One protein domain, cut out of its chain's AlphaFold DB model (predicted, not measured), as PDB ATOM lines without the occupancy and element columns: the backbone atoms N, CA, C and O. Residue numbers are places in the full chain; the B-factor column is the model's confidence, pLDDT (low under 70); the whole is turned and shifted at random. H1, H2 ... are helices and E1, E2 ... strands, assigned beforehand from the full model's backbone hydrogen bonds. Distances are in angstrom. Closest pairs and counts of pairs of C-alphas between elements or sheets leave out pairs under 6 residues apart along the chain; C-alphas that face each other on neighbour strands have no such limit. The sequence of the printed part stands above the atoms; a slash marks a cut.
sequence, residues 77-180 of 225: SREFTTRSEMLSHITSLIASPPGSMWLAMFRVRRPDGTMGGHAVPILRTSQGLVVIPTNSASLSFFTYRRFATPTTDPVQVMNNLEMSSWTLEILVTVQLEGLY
ATOM      1  N   SER A  77      95.149  79.515  48.112       96.38
ATOM      2  CA  SER A  77      94.362  80.612  47.549       96.38
ATOM      3  C   SER A  77      93.780  81.501  48.652       96.38
ATOM      4  O   SER A  77      93.714  81.125  49.822       96.38
ATOM      5  N   ARG A  78      93.240  82.662  48.272       94.69
ATOM      6  CA  ARG A  78      92.280  83.348  49.147       94.69
ATOM      7  C   ARG A  78      91.004  82.517  49.322       94.69
ATOM      8  O   ARG A  78      90.772  81.545  48.599       94.69
ATOM      9  N   GLU A  79      90.170  82.947  50.257       95.06
ATOM     10  CA  GLU A  79      88.810  82.444  50.412       95.06
ATOM     11  C   GLU A  79      87.873  83.081  49.375       95.06
ATOM     12  O   GLU A  79      87.937  84.289  49.115       95.06
ATOM     13  N   PHE A  80      87.020  82.255  48.767       97.31
ATOM     14  CA  PHE A  80      85.981  82.677  47.829       97.31
ATOM     15  C   PHE A  80      84.614  82.342  48.421       97.31
ATOM     16  O   PHE A  80      84.373  81.189  48.780       97.31
ATOM     17  N   THR A  81      83.726  83.334  48.516       96.06
ATOM     18  CA  THR A  81      82.438  83.208  49.229       96.06
ATOM     19  C   THR A  81      81.227  83.509  48.353       96.06
ATOM     20  O   THR A  81      80.095  83.221  48.730       96.06
ATOM     21  N   THR A  82      81.437  84.043  47.146       97.25
ATOM     22  CA  THR A  82      80.363  84.255  46.173       97.25
ATOM     23  C   THR A  82      80.488  83.309  44.985       97.25
ATOM     24  O   THR A  82      81.586  82.949  44.556       97.25
ATOM     25  N   ARG A  83      79.350  82.942  44.382       96.00
ATOM     26  CA  ARG A  83      79.326  82.044  43.215       96.00
ATOM     27  C   ARG A  83      80.160  82.578  42.045       96.00
ATOM     28  O   ARG A  83      80.860  81.808  41.396       96.00
ATOM     29  N   SER A  84      80.107  83.886  41.786       98.12
ATOM     30  CA  SER A  84      80.875  84.520  40.705       98.12
ATOM     31  C   SER A  84      82.383  84.414  40.940       98.12
ATOM     32  O   SER A  84      83.119  84.033  40.031       98.12
ATOM     33  N   GLU A  85      82.840  84.665  42.168       98.31
ATOM     34  CA  GLU A  85      84.248  84.514  42.527       98.31
ATOM     35  C   GLU A  85      84.717  83.062  42.440       98.31
ATOM     36  O   GLU A  85      85.789  82.800  41.903       98.31
ATOM     37  N   MET A  86      83.908  82.114  42.918       98.19
ATOM     38  CA  MET A  86      84.226  80.690  42.827       98.19
ATOM     39  C   MET A  86      84.325  80.226  41.364       98.19
ATOM     40  O   MET A  86      85.266  79.519  41.017       98.19
ATOM     41  N   LEU A  87      83.405  80.651  40.487       98.44
ATOM     42  CA  LEU A  87      83.471  80.351  39.048       98.44
ATOM     43  C   LEU A  87      84.703  80.983  38.386       98.44
ATOM     44  O   LEU A  87      85.360  80.341  37.564       98.44
ATOM     45  N   SER A  88      85.040  82.221  38.752       98.56
ATOM     46  CA  SER A  88      86.246  82.898  38.267       98.56
ATOM     47  C   SER A  88      87.513  82.153  38.700       98.56
ATOM     48  O   SER A  88      88.384  81.883  37.873       98.56
ATOM     49  N   HIS A  89      87.576  81.721  39.962       98.50
ATOM     50  CA  HIS A  89      88.682  80.918  40.477       98.50
ATOM     51  C   HIS A  89      88.803  79.582  39.745       98.50
ATOM     52  O   HIS A  89      89.870  79.260  39.232       98.50
ATOM     53  N   ILE A  90      87.705  78.840  39.595       98.62
ATOM     54  CA  ILE A  90      87.670  77.587  38.826       98.62
ATOM     55  C   ILE A  90      88.168  77.802  37.390       98.62
ATOM     56  O   ILE A  90      88.930  76.986  36.872       98.62
ATOM     57  N   THR A  91      87.796  78.914  36.754       98.62
ATOM     58  CA  THR A  91      88.279  79.262  35.409       98.62
ATOM     59  C   THR A  91      89.805  79.424  35.386       98.62
ATOM     60  O   THR A  91      90.458  78.946  34.459       98.62
ATOM     61  N   SER A  92      90.400  80.009  36.430       98.44
ATOM     62  CA  SER A  92      91.863  80.105  36.561       98.44
ATOM     63  C   SER A  92      92.541  78.737  36.737       98.44
ATOM     64  O   SER A  92      93.595  78.482  36.150       98.44
ATOM     65  N   LEU A  93      91.901  77.807  37.454       98.38
ATOM     66  CA  LEU A  93      92.382  76.428  37.586       98.38
ATOM     67  C   LEU A  93      92.345  75.693  36.233       98.38
ATOM     68  O   LEU A  93      93.273  74.961  35.897       98.38
ATOM     69  N   ILE A  94      91.310  75.919  35.414       98.38
ATOM     70  CA  ILE A  94      91.215  75.367  34.047       98.38
ATOM     71  C   ILE A  94      92.340  75.921  33.155       98.38
ATOM     72  O   ILE A  94      92.912  75.183  32.347       98.38
ATOM     73  N   ALA A  95      92.680  77.201  33.315       97.81
ATOM     74  CA  ALA A  95      93.754  77.859  32.572       97.81
ATOM     75  C   ALA A  95      95.170  77.448  33.026       97.81
ATOM     76  O   ALA A  95      96.144  77.762  32.344       97.81
ATOM     77  N   SER A  96      95.297  76.739  34.149       97.81
ATOM     78  CA  SER A  96      96.589  76.280  34.664       97.81
ATOM     79  C   SER A  96      97.186  75.141  33.813       97.81
ATOM     80  O   SER A  96      96.448  74.442  33.105       97.81
ATOM     81  N   PRO A  97      98.512  74.908  33.882       96.00
ATOM     82  CA  PRO A  97      99.170  73.851  33.114       96.00
ATOM     83  C   PRO A  97      98.650  72.440  33.453       96.00
ATOM     84  O   PRO A  97      98.413  72.146  34.632       96.00
ATOM     85  N   PRO A  98      98.525  71.526  32.468       95.38
ATOM     86  CA  PRO A  98      98.349  70.098  32.728       95.38
ATOM     87  C   PRO A  98      99.403  69.552  33.699       95.38
ATOM     88  O   PRO A  98     100.574  69.908  33.608       95.38
ATOM     89  N   GLY A  99      98.978  68.695  34.625       91.75
ATOM     90  CA  GLY A  99      99.793  68.187  35.733       91.75
ATOM     91  C   GLY A  99      99.638  68.982  37.032       91.75
ATOM     92  O   GLY A  99      99.976  68.470  38.094       91.75
ATOM     93  N   SER A 100      99.066  70.190  36.978       94.62
ATOM     94  CA  SER A 100      98.756  70.957  38.190       94.62
ATOM     95  C   SER A 100      97.706  70.238  39.037       94.62
ATOM     96  O   SER A 100      96.736  69.681  38.508       94.62
ATOM     97  N   MET A 101      97.876  70.268  40.358       95.00
ATOM     98  CA  MET A 101      96.962  69.611  41.283       95.00
ATOM     99  C   MET A 101      96.733  70.424  42.546       95.00
ATOM    100  O   MET A 101      97.625  71.100  43.059       95.00
ATOM    101  N   TRP A 102      95.520  70.311  43.066       96.44
ATOM    102  CA  TRP A 102      95.085  71.026  44.251       96.44
ATOM    103  C   TRP A 102      94.326  70.096  45.181       96.44
ATOM    104  O   TRP A 102      93.708  69.119  44.754       96.44
ATOM    105  N   LEU A 103      94.305  70.453  46.456       96.00
ATOM    106  CA  LEU A 103      93.249  70.046  47.367       96.00
ATOM    107  C   LEU A 103      92.247  71.201  47.455       96.00
ATOM    108  O   LEU A 103      92.576  72.281  47.950       96.00
ATOM    109  N   ALA A 104      91.030  70.989  46.963       96.00
ATOM    110  CA  ALA A 104      89.921  71.903  47.199       96.00
ATOM    111  C   ALA A 104      89.313  71.598  48.565       96.00
ATOM    112  O   ALA A 104      88.966  70.456  48.848       96.00
ATOM    113  N   MET A 105      89.186  72.621  49.398       94.38
ATOM    114  CA  MET A 105      88.637  72.575  50.745       94.38
ATOM    115  C   MET A 105      87.496  73.572  50.808       94.38
ATOM    116  O   MET A 105      87.652  74.730  50.416       94.38
ATOM    117  N   PHE A 106      86.339  73.133  51.271       93.00
ATOM    118  CA  PHE A 106      85.146  73.946  51.132       93.00
ATOM    119  C   PHE A 106      84.133  73.686  52.234       93.00
ATOM    120  O   PHE A 106      84.080  72.607  52.832       93.00
ATOM    121  N   ARG A 107      83.320  74.711  52.501       92.44
ATOM    122  CA  ARG A 107      82.089  74.556  53.270       92.44
ATOM    123  C   ARG A 107      80.913  74.487  52.320       92.44
ATOM    124  O   ARG A 107      80.833  75.246  51.354       92.44
ATOM    125  N   VAL A 108      79.992  73.601  52.657       92.19
ATOM    126  CA  VAL A 108      78.731  73.448  51.954       92.19
ATOM    127  C   VAL A 108      77.548  73.620  52.881       92.19
ATOM    128  O   VAL A 108      77.623  73.300  54.070       92.19
ATOM    129  N   ARG A 109      76.433  74.034  52.296       94.06
ATOM    130  CA  ARG A 109      75.100  73.867  52.862       94.06
ATOM    131  C   ARG A 109      74.426  72.671  52.199       94.06
ATOM    132  O   ARG A 109      74.381  72.580  50.974       94.06
ATOM    133  N   ARG A 110      73.928  71.737  53.002       91.56
ATOM    134  CA  ARG A 110      73.169  70.574  52.527       91.56
ATOM    135  C   ARG A 110      71.694  70.939  52.301       91.56
ATOM    136  O   ARG A 110      71.241  71.951  52.837       91.56
ATOM    137  N   PRO A 111      70.922  70.117  51.561       91.69
ATOM    138  CA  PRO A 111      69.492  70.361  51.334       91.69
ATOM    139  C   PRO A 111      68.657  70.514  52.612       91.69
ATOM    140  O   PRO A 111      67.672  71.242  52.617       91.69
ATOM    141  N   ASP A 112      69.061  69.856  53.700       93.06
ATOM    142  CA  ASP A 112      68.422  69.946  55.020       93.06
ATOM    143  C   ASP A 112      68.797  71.224  55.803       93.06
ATOM    144  O   ASP A 112      68.387  71.399  56.949       93.06
ATOM    145  N   GLY A 113      69.584  72.120  55.199       91.75
ATOM    146  CA  GLY A 113      70.058  73.364  55.799       91.75
ATOM    147  C   GLY A 113      71.283  73.207  56.700       91.75
ATOM    148  O   GLY A 113      71.830  74.218  57.145       91.75
ATOM    149  N   THR A 114      71.752  71.981  56.952       91.69
ATOM    150  CA  THR A 114      72.937  71.753  57.785       91.69
ATOM    151  C   THR A 114      74.215  72.159  57.058       91.69
ATOM    152  O   THR A 114      74.350  72.033  55.836       91.69
ATOM    153  N   MET A 115      75.180  72.657  57.829       89.62
ATOM    154  CA  MET A 115      76.495  73.025  57.317       89.62
ATOM    155  C   MET A 115      77.442  71.830  57.385       89.62
ATOM    156  O   MET A 115      77.478  71.101  58.376       89.62
ATOM    157  N   GLY A 116      78.243  71.655  56.339       87.56
ATOM    158  CA  GLY A 116      79.264  70.619  56.253       87.56
ATOM    159  C   GLY A 116      80.596  71.172  55.764       87.56
ATOM    160  O   GLY A 116      80.648  72.169  55.047       87.56
ATOM    161  N   GLY A 117      81.676  70.505  56.154       88.12
ATOM    162  CA  GLY A 117      83.005  70.696  55.588       88.12
ATOM    163  C   GLY A 117      83.393  69.520  54.717       88.12
ATOM    164  O   GLY A 117      83.077  68.385  55.071       88.12
ATOM    165  N   HIS A 118      84.093  69.773  53.615       90.75
ATOM    166  CA  HIS A 118      84.663  68.700  52.810       90.75
ATOM    167  C   HIS A 118      85.962  69.108  52.121       90.75
ATOM    168  O   HIS A 118      86.269  70.296  51.994       90.75
ATOM    169  N   ALA A 119      86.729  68.109  51.685       91.38
ATOM    170  CA  ALA A 119      87.931  68.318  50.894       91.38
ATOM    171  C   ALA A 119      88.100  67.237  49.821       91.38
ATOM    172  O   ALA A 119      87.968  66.041  50.096       91.38
ATOM    173  N   VAL A 120      88.426  67.656  48.598       94.25
ATOM    174  CA  VAL A 120      88.596  66.766  47.442       94.25
ATOM    175  C   VAL A 120      89.825  67.156  46.617       94.25
ATOM    176  O   VAL A 120      90.125  68.345  46.484       94.25
ATOM    177  N   PRO A 121      90.553  66.187  46.044       95.38
ATOM    178  CA  PRO A 121      91.587  66.481  45.070       95.38
ATOM    179  C   PRO A 121      90.990  66.996  43.755       95.38
ATOM    180  O   PRO A 121      89.980  66.483  43.264       95.38
ATOM    181  N   ILE A 122      91.669  67.979  43.168       97.12
ATOM    182  CA  ILE A 122      91.449  68.461  41.808       97.12
ATOM    183  C   ILE A 122      92.730  68.234  41.007       97.12
ATOM    184  O   ILE A 122      93.815  68.595  41.460       97.12
ATOM    185  N   LEU A 123      92.599  67.671  39.808       96.19
ATOM    186  CA  LEU A 123      93.704  67.458  38.875       96.19
ATOM    187  C   LEU A 123      93.427  68.175  37.554       96.19
ATOM    188  O   LEU A 123      92.370  67.984  36.950       96.19
ATOM    189  N   ARG A 124      94.399  68.944  37.063       96.81
ATOM    190  CA  ARG A 124      94.396  69.455  35.694       96.81
ATOM    191  C   ARG A 124      95.019  68.422  34.763       96.81
ATOM    192  O   ARG A 124      96.223  68.199  34.788       96.81
ATOM    193  N   THR A 125      94.208  67.796  33.917       95.69
ATOM    194  CA  THR A 125      94.682  66.907  32.839       95.69
ATOM    195  C   THR A 125      94.917  67.717  31.565       95.69
ATOM    196  O   THR A 125      94.792  68.933  31.594       95.69
ATOM    197  N   SER A 126      95.224  67.100  30.423       95.88
ATOM    198  CA  SER A 126      95.177  67.799  29.128       95.88
ATOM    199  C   SER A 126      93.738  68.088  28.663       95.88
ATOM    200  O   SER A 126      93.508  69.069  27.962       95.88
ATOM    201  N   GLN A 127      92.760  67.290  29.102       97.44
ATOM    202  CA  GLN A 127      91.360  67.342  28.658       97.44
ATOM    203  C   GLN A 127      90.468  68.258  29.507       97.44
ATOM    204  O   GLN A 127      89.384  68.627  29.072       97.44
ATOM    205  N   GLY A 128      90.898  68.627  30.715       97.88
ATOM    206  CA  GLY A 128      90.148  69.526  31.592       97.88
ATOM    207  C   GLY A 128      90.548  69.383  33.056       97.88
ATOM    208  O   GLY A 128      91.573  68.777  33.374       97.88
ATOM    209  N   LEU A 129      89.726  69.929  33.949       98.12
ATOM    210  CA  LEU A 129      89.796  69.644  35.376       98.12
ATOM    211  C   LEU A 129      89.024  68.373  35.713       98.12
ATOM    212  O   LEU A 129      87.933  68.138  35.198       98.12
ATOM    213  N   VAL A 130      89.587  67.593  36.626       97.25
ATOM    214  CA  VAL A 130      88.966  66.423  37.236       97.25
ATOM    215  C   VAL A 130      88.786  66.709  38.717       97.25
ATOM    216  O   VAL A 130      89.764  66.988  39.408       97.25
ATOM    217  N   VAL A 131      87.553  66.615  39.208       96.38
ATOM    218  CA  VAL A 131      87.236  66.644  40.642       96.38
ATOM    219  C   VAL A 131      87.071  65.199  41.085       96.38
ATOM    220  O   VAL A 131      86.202  64.502  40.566       96.38
ATOM    221  N   ILE A 132      87.901  64.728  42.011       94.94
ATOM    222  CA  ILE A 132      87.866  63.325  42.434       94.94
ATOM    223  C   ILE A 132      87.090  63.224  43.750       94.94
ATOM    224  O   ILE A 132      87.581  63.699  44.773       94.94
ATOM    225  N   PRO A 133      85.898  62.607  43.779       92.19
ATOM    226  CA  PRO A 133      85.135  62.489  45.014       92.19
ATOM    227  C   PRO A 133      85.894  61.687  46.082       92.19
ATOM    228  O   PRO A 133      86.524  60.664  45.797       92.19
ATOM    229  N   THR A 134      85.817  62.151  47.327       89.69
ATOM    230  CA  THR A 134      86.354  61.484  48.524       89.69
ATOM    231  C   THR A 134      85.219  61.190  49.501       89.69
ATOM    232  O   THR A 134      84.156  61.813  49.423       89.69
ATOM    233  N   ASN A 135      85.426  60.226  50.407       85.19
ATOM    234  CA  ASN A 135      84.412  59.777  51.374       85.19
ATOM    235  C   ASN A 135      83.040  59.511  50.718       85.19
ATOM    236  O   ASN A 135      81.995  59.990  51.149       85.19
ATOM    237  N   SER A 136      83.069  58.808  49.587       84.31
ATOM    238  CA  SER A 136      81.938  58.670  48.667       84.31
ATOM    239  C   SER A 136      81.312  57.278  48.718       84.31
ATOM    240  O   SER A 136      80.910  56.748  47.687       84.31
ATOM    241  N   ALA A 137      81.242  56.672  49.907       79.25
ATOM    242  CA  ALA A 137      80.755  55.300  50.087       79.25
ATOM    243  C   ALA A 137      79.315  55.086  49.573       79.25
ATOM    244  O   ALA A 137      78.938  53.972  49.232       79.25
ATOM    245  N   SER A 138      78.519  56.155  49.487       82.62
ATOM    246  CA  SER A 138      77.151  56.135  48.963       82.62
ATOM    247  C   SER A 138      77.044  56.331  47.444       82.62
ATOM    248  O   SER A 138      75.947  56.211  46.897       82.62
ATOM    249  N   LEU A 139      78.137  56.649  46.739       87.31
ATOM    250  CA  LEU A 139      78.110  56.842  45.287       87.31
ATOM    251  C   LEU A 139      78.238  55.506  44.554       87.31
ATOM    252  O   LEU A 139      79.130  54.707  44.830       87.31
ATOM    253  N   SER A 140      77.399  55.294  43.536       91.06
ATOM    254  CA  SER A 140      77.606  54.192  42.595       91.06
ATOM    255  C   SER A 140      78.884  54.413  41.780       91.06
ATOM    256  O   SER A 140      79.284  55.551  41.520       91.06
ATOM    257  N   PHE A 141      79.487  53.328  41.292       90.00
ATOM    258  CA  PHE A 141      80.657  53.403  40.413       90.00
ATOM    259  C   PHE A 141      80.418  54.287  39.178       90.00
ATOM    260  O   PHE A 141      81.286  55.067  38.784       90.00
ATOM    261  N   PHE A 142      79.223  54.207  38.586       93.19
ATOM    262  CA  PHE A 142      78.847  55.036  37.442       93.19
ATOM    263  C   PHE A 142      78.848  56.528  37.799       93.19
ATOM    264  O   PHE A 142      79.449  57.338  37.092       93.19
ATOM    265  N   THR A 143      78.234  56.891  38.928       90.88
ATOM    266  CA  THR A 143      78.195  58.279  39.404       90.88
ATOM    267  C   THR A 143      79.590  58.782  39.772       90.88
ATOM    268  O   THR A 143      79.953  59.896  39.396       90.88
ATOM    269  N   TYR A 144      80.400  57.950  40.432       91.94
ATOM    270  CA  TYR A 144      81.788  58.269  40.758       91.94
ATOM    271  C   TYR A 144      82.606  58.590  39.498       91.94
ATOM    272  O   TYR A 144      83.242  59.640  39.419       91.94
ATOM    273  N   ARG A 145      82.528  57.733  38.468       93.12
ATOM    274  CA  ARG A 145      83.205  57.965  37.180       93.12
ATOM    275  C   ARG A 145      82.742  59.243  36.491       93.12
ATOM    276  O   ARG A 145      83.562  59.931  35.890       93.12
ATOM    277  N   ARG A 146      81.451  59.571  36.578       92.12
ATOM    278  CA  ARG A 146      80.914  60.806  35.997       92.12
ATOM    279  C   ARG A 146      81.521  62.045  36.657       92.12
ATOM    280  O   ARG A 146      81.937  62.949  35.945       92.12
ATOM    281  N   PHE A 147      81.623  62.074  37.986       91.31
ATOM    282  CA  PHE A 147      82.279  63.185  38.688       91.31
ATOM    283  C   PHE A 147      83.774  63.285  38.360       91.31
ATOM    284  O   PHE A 147      84.284  64.384  38.167       91.31
ATOM    285  N   ALA A 148      84.447  62.142  38.207       93.38
ATOM    286  CA  ALA A 148      85.859  62.070  37.836       93.38
ATOM    287  C   ALA A 148      86.129  62.252  36.322       93.38
ATOM    288  O   ALA A 148      87.241  62.002  35.859       93.38
ATOM    289  N   THR A 149      85.135  62.663  35.529       96.44
ATOM    290  CA  THR A 149      85.323  62.933  34.098       96.44
ATOM    291  C   THR A 149      85.927  64.331  33.898       96.44
ATOM    292  O   THR A 149      85.401  65.290  34.467       96.44
ATOM    293  N   PRO A 150      87.005  64.483  33.100       97.81
ATOM    294  CA  PRO A 150      87.590  65.790  32.818       97.81
ATOM    295  C   PRO A 150      86.595  66.745  32.145       97.81
ATOM    296  O   PRO A 150      85.871  66.344  31.235       97.81
ATOM    297  N   THR A 151      86.598  68.016  32.546       98.12
ATOM    298  CA  THR A 151      85.783  69.066  31.915       98.12
ATOM    299  C   THR A 151      86.487  70.425  31.913       98.12
ATOM    300  O   THR A 151      87.275  70.736  32.807       98.12
ATOM    301  N   THR A 152      86.207  71.246  30.902       98.38
ATOM    302  CA  THR A 152      86.621  72.657  30.817       98.38
ATOM    303  C   THR A 152      85.463  73.621  31.073       98.38
ATOM    304  O   THR A 152      85.638  74.827  30.929       98.38
ATOM    305  N   ASP A 153      84.280  73.113  31.420       98.19
ATOM    306  CA  ASP A 153      83.143  73.942  31.811       98.19
ATOM    307  C   ASP A 153      83.233  74.265  33.317       98.19
ATOM    308  O   ASP A 153      83.078  73.356  34.143       98.19
ATOM    309  N   PRO A 154      83.463  75.537  33.705       97.88
ATOM    310  CA  PRO A 154      83.566  75.917  35.109       97.88
ATOM    311  C   PRO A 154      82.276  75.654  35.898       97.88
ATOM    312  O   PRO A 154      82.347  75.366  37.094       97.88
ATOM    313  N   VAL A 155      81.106  75.692  35.250       97.00
ATOM    314  CA  VAL A 155      79.826  75.373  35.895       97.00
ATOM    315  C   VAL A 155      79.756  73.884  36.212       97.00
ATOM    316  O   VAL A 155      79.381  73.510  37.321       97.00
ATOM    317  N   GLN A 156      80.189  73.021  35.293       97.06
ATOM    318  CA  GLN A 156      80.244  71.584  35.557       97.06
ATOM    319  C   GLN A 156      81.249  71.230  36.665       97.06
ATOM    320  O   GLN A 156      80.959  70.362  37.488       97.06
ATOM    321  N   VAL A 157      82.403  71.905  36.737       97.00
ATOM    322  CA  VAL A 157      83.357  71.721  37.850       97.00
ATOM    323  C   VAL A 157      82.718  72.115  39.183       97.00
ATOM    324  O   VAL A 157      82.831  71.370  40.157       97.00
ATOM    325  N   MET A 158      82.007  73.245  39.221       96.19
ATOM    326  CA  MET A 158      81.264  73.675  40.405       96.19
ATOM    327  C   MET A 158      80.205  72.642  40.814       96.19
ATOM    328  O   MET A 158      80.186  72.227  41.968       96.19
ATOM    329  N   ASN A 159      79.420  72.129  39.862       94.62
ATOM    330  CA  ASN A 159      78.421  71.084  40.112       94.62
ATOM    331  C   ASN A 159      79.042  69.786  40.670       94.62
ATOM    332  O   ASN A 159      78.416  69.089  41.473       94.62
ATOM    333  N   ASN A 160      80.264  69.446  40.242       94.69
ATOM    334  CA  ASN A 160      80.998  68.290  40.760       94.69
ATOM    335  C   ASN A 160      81.449  68.512  42.215       94.69
ATOM    336  O   ASN A 160      81.351  67.590  43.023       94.69
ATOM    337  N   LEU A 161      81.902  69.722  42.569       94.75
ATOM    338  CA  LEU A 161      82.240  70.095  43.954       94.75
ATOM    339  C   LEU A 161      81.002  70.128  44.864       94.75
ATOM    340  O   LEU A 161      81.064  69.720  46.021       94.75
ATOM    341  N   GLU A 162      79.868  70.555  44.316       93.44
ATOM    342  CA  GLU A 162      78.553  70.596  44.963       93.44
ATOM    343  C   GLU A 162      77.903  69.204  45.118       93.44
ATOM    344  O   GLU A 162      76.818  69.081  45.686       93.44
ATOM    345  N   MET A 163      78.530  68.128  44.618       85.81
ATOM    346  CA  MET A 163      77.975  66.762  44.621       85.81
ATOM    347  C   MET A 163      76.491  66.713  44.212       85.81
ATOM    348  O   MET A 163      75.679  66.000  44.807       85.81
ATOM    349  N   SER A 164      76.125  67.512  43.207       74.19
ATOM    350  CA  SER A 164      74.764  67.673  42.667       74.19
ATOM    351  C   SER A 164      73.672  68.227  43.597       74.19
ATOM    352  O   SER A 164      72.600  68.540  43.088       74.19
ATOM    353  N   SER A 165      73.873  68.340  44.911       85.88
ATOM    354  CA  SER A 165      72.794  68.727  45.845       85.88
ATOM    355  C   SER A 165      73.221  69.667  46.964       85.88
ATOM    356  O   SER A 165      72.375  70.188  47.686       85.88
ATOM    357  N   TRP A 166      74.519  69.865  47.141       91.50
ATOM    358  CA  TRP A 166      75.053  70.777  48.133       91.50
ATOM    359  C   TRP A 166      75.265  72.147  47.505       91.50
ATOM    360  O   TRP A 166      75.524  72.255  46.314       91.50
ATOM    361  N   THR A 167      75.205  73.196  48.310       94.81
ATOM    362  CA  THR A 167      75.534  74.551  47.867       94.81
ATOM    363  C   THR A 167      76.894  74.924  48.424       94.81
ATOM    364  O   THR A 167      77.081  74.874  49.642       94.81
ATOM    365  N   LEU A 168      77.843  75.295  47.565       94.94
ATOM    366  CA  LEU A 168      79.124  75.834  48.020       94.94
ATOM    367  C   LEU A 168      78.923  77.211  48.658       94.94
ATOM    368  O   LEU A 168      78.376  78.122  48.044       94.94
ATOM    369  N   GLU A 169      79.408  77.356  49.885       94.25
ATOM    370  CA  GLU A 169      79.360  78.609  50.652       94.25
ATOM    371  C   GLU A 169      80.753  79.231  50.754       94.25
ATOM    372  O   GLU A 169      80.916  80.446  50.720       94.25
ATOM    373  N   ILE A 170      81.776  78.380  50.848       93.88
ATOM    374  CA  ILE A 170      83.179  78.782  50.906       93.88
ATOM    375  C   ILE A 170      83.982  77.821  50.046       93.88
ATOM    376  O   ILE A 170      83.849  76.612  50.223       93.88
ATOM    377  N   LEU A 171      84.864  78.342  49.196       96.50
ATOM    378  CA  LEU A 171      85.870  77.567  48.476       96.50
ATOM    379  C   LEU A 171      87.266  78.118  48.769       96.50
ATOM    380  O   LEU A 171      87.512  79.318  48.666       96.50
ATOM    381  N   VAL A 172      88.186  77.214  49.087       96.50
ATOM    382  CA  VAL A 172      89.627  77.454  49.160       96.50
ATOM    383  C   VAL A 172      90.315  76.322  48.411       96.50
ATOM    384  O   VAL A 172      89.922  75.164  48.526       96.50
ATOM    385  N   THR A 173      91.360  76.622  47.653       97.44
ATOM    386  CA  THR A 173      92.228  75.592  47.077       97.44
ATOM    387  C   THR A 173      93.631  75.756  47.611       97.44
ATOM    388  O   THR A 173      94.126  76.876  47.708       97.44
ATOM    389  N   VAL A 174      94.292  74.645  47.899       95.56
ATOM    390  CA  VAL A 174      95.732  74.632  48.139       95.56
ATOM    391  C   VAL A 174      96.406  73.850  47.022       95.56
ATOM    392  O   VAL A 174      96.049  72.700  46.764       95.56
ATOM    393  N   GLN A 175      97.322  74.501  46.316       95.44
ATOM    394  CA  GLN A 175      98.092  73.889  45.244       95.44
ATOM    395  C   GLN A 175      99.232  73.080  45.836       95.44
ATOM    396  O   GLN A 175      99.936  73.581  46.709       95.44
ATOM    397  N   LEU A 176      99.397  71.850  45.358       91.25
ATOM    398  CA  LEU A 176     100.610  71.087  45.604       91.25
ATOM    399  C   LEU A 176     101.642  71.514  44.563       91.25
ATOM    400  O   LEU A 176     101.423  71.318  43.365       91.25
ATOM    401  N   GLU A 177     102.721  72.133  45.017       87.50
ATOM    402  CA  GLU A 177     103.798  72.608  44.153       87.50
ATOM    403  C   GLU A 177     104.986  71.635  44.173       87.50
ATOM    404  O   GLU A 177     104.812  70.423  44.316       87.50
ATOM    405  N   GLY A 178     106.195  72.149  43.952       78.62
ATOM    406  CA  GLY A 178     107.420  71.365  43.998       78.62
ATOM    407  C   GLY A 178     107.820  70.959  45.414       78.62
ATOM    408  O   GLY A 178     107.153  71.263  46.405       78.62
ATOM    409  N   LEU A 179     108.951  70.260  45.492       76.50
ATOM    410  CA  LEU A 179     109.573  69.934  46.767       76.50
ATOM    411  C   LEU A 179     109.988  71.219  47.488       76.50
ATOM    412  O   LEU A 179     110.673  72.066  46.912       76.50
ATOM    413  N   TYR A 180     109.598  71.318  48.754       67.25
ATOM    414  CA  TYR A 180     110.074  72.350  49.657       67.25
ATOM    415  C   TYR A 180     111.515  72.022  50.052       67.25
ATOM    416  O   TYR A 180     111.792  70.988  50.663       67.25
TER     417      TYR A 180
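This is residues 77 to 180 of the 225 residues of an uncharacterized protein of Leptospira interrogans serovar Australis str. 200703203 (UniProt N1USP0). A four-stranded sheet curls round the short helix H3, and the longer helix H1 covers the same hollow face beside H3. H2 lies farther out, near the edge strand E3. The printed part has 104 residues, in the order H1 E1 E2 E3 H2 H3 E4; the sheet, order E3 E2 E1 E4, is antiparallel throughout, and the class is mixed, helices and strands. It is compact, with a radius of gyration of the C-alphas of 13.2 A and spans of 39 by 31 by 28 A.

E4, residues 167 to 179, is 34.4 A long, bends by 61 degrees at residue 170 and ends at C-alpha 179 (109.573, 69.934, 46.767). E1 is residues 101 to 109, 25.1 A; E2 is 115 to 124, 28.3 A; E3 is 129 to 131. H1, residues 83 to 95, begins at C-alpha 83 (79.326, 82.044, 43.215) and is 18.4 A long. H2 is residues 141 to 147 and H3 is 154 to 161.

The sheet is strongly twisted. E1 E2 E3 form a meander, each strand the antiparallel neighbour of the one before; E1 and E2, and E2 and E3, are hairpins. Within hydrogen-bond range are N 105 and O 172 across the neighbour strands E1 and E4, at 2.8 A, N 104 and O 120 across the neighbours E1 and E2, at 2.8 A, and N 130 and O 123 across the neighbours E3 and E2, at 2.8 A. H1 and H3 make two layers with the sheet, helices on one face of it. H1, at a height over the sheet of 9.1 A, runs along the strands, at 8 degrees to E2 on the local plane. H1 and H3 touch, about perpendicular at 78 degrees, closest at the C-alphas of Ile 90 and Pro 154, 5.8 A apart. H2 only grazes the sheet, with residues 144 to 147. It is close to H3 but not clearly touching, the closest C-alphas, Phe 147 and Asn 160, being 5.7 A apart. In H1, H2 and H3 every O i to N i+4 pair is within hydrogen-bond range.

The two C-alphas farthest apart, Asp 112 and Tyr 180, are 42.1 A from each other. The printed part has no cut and no long link. Its mean pLDDT is 93.4; residue 180 alone is under 70.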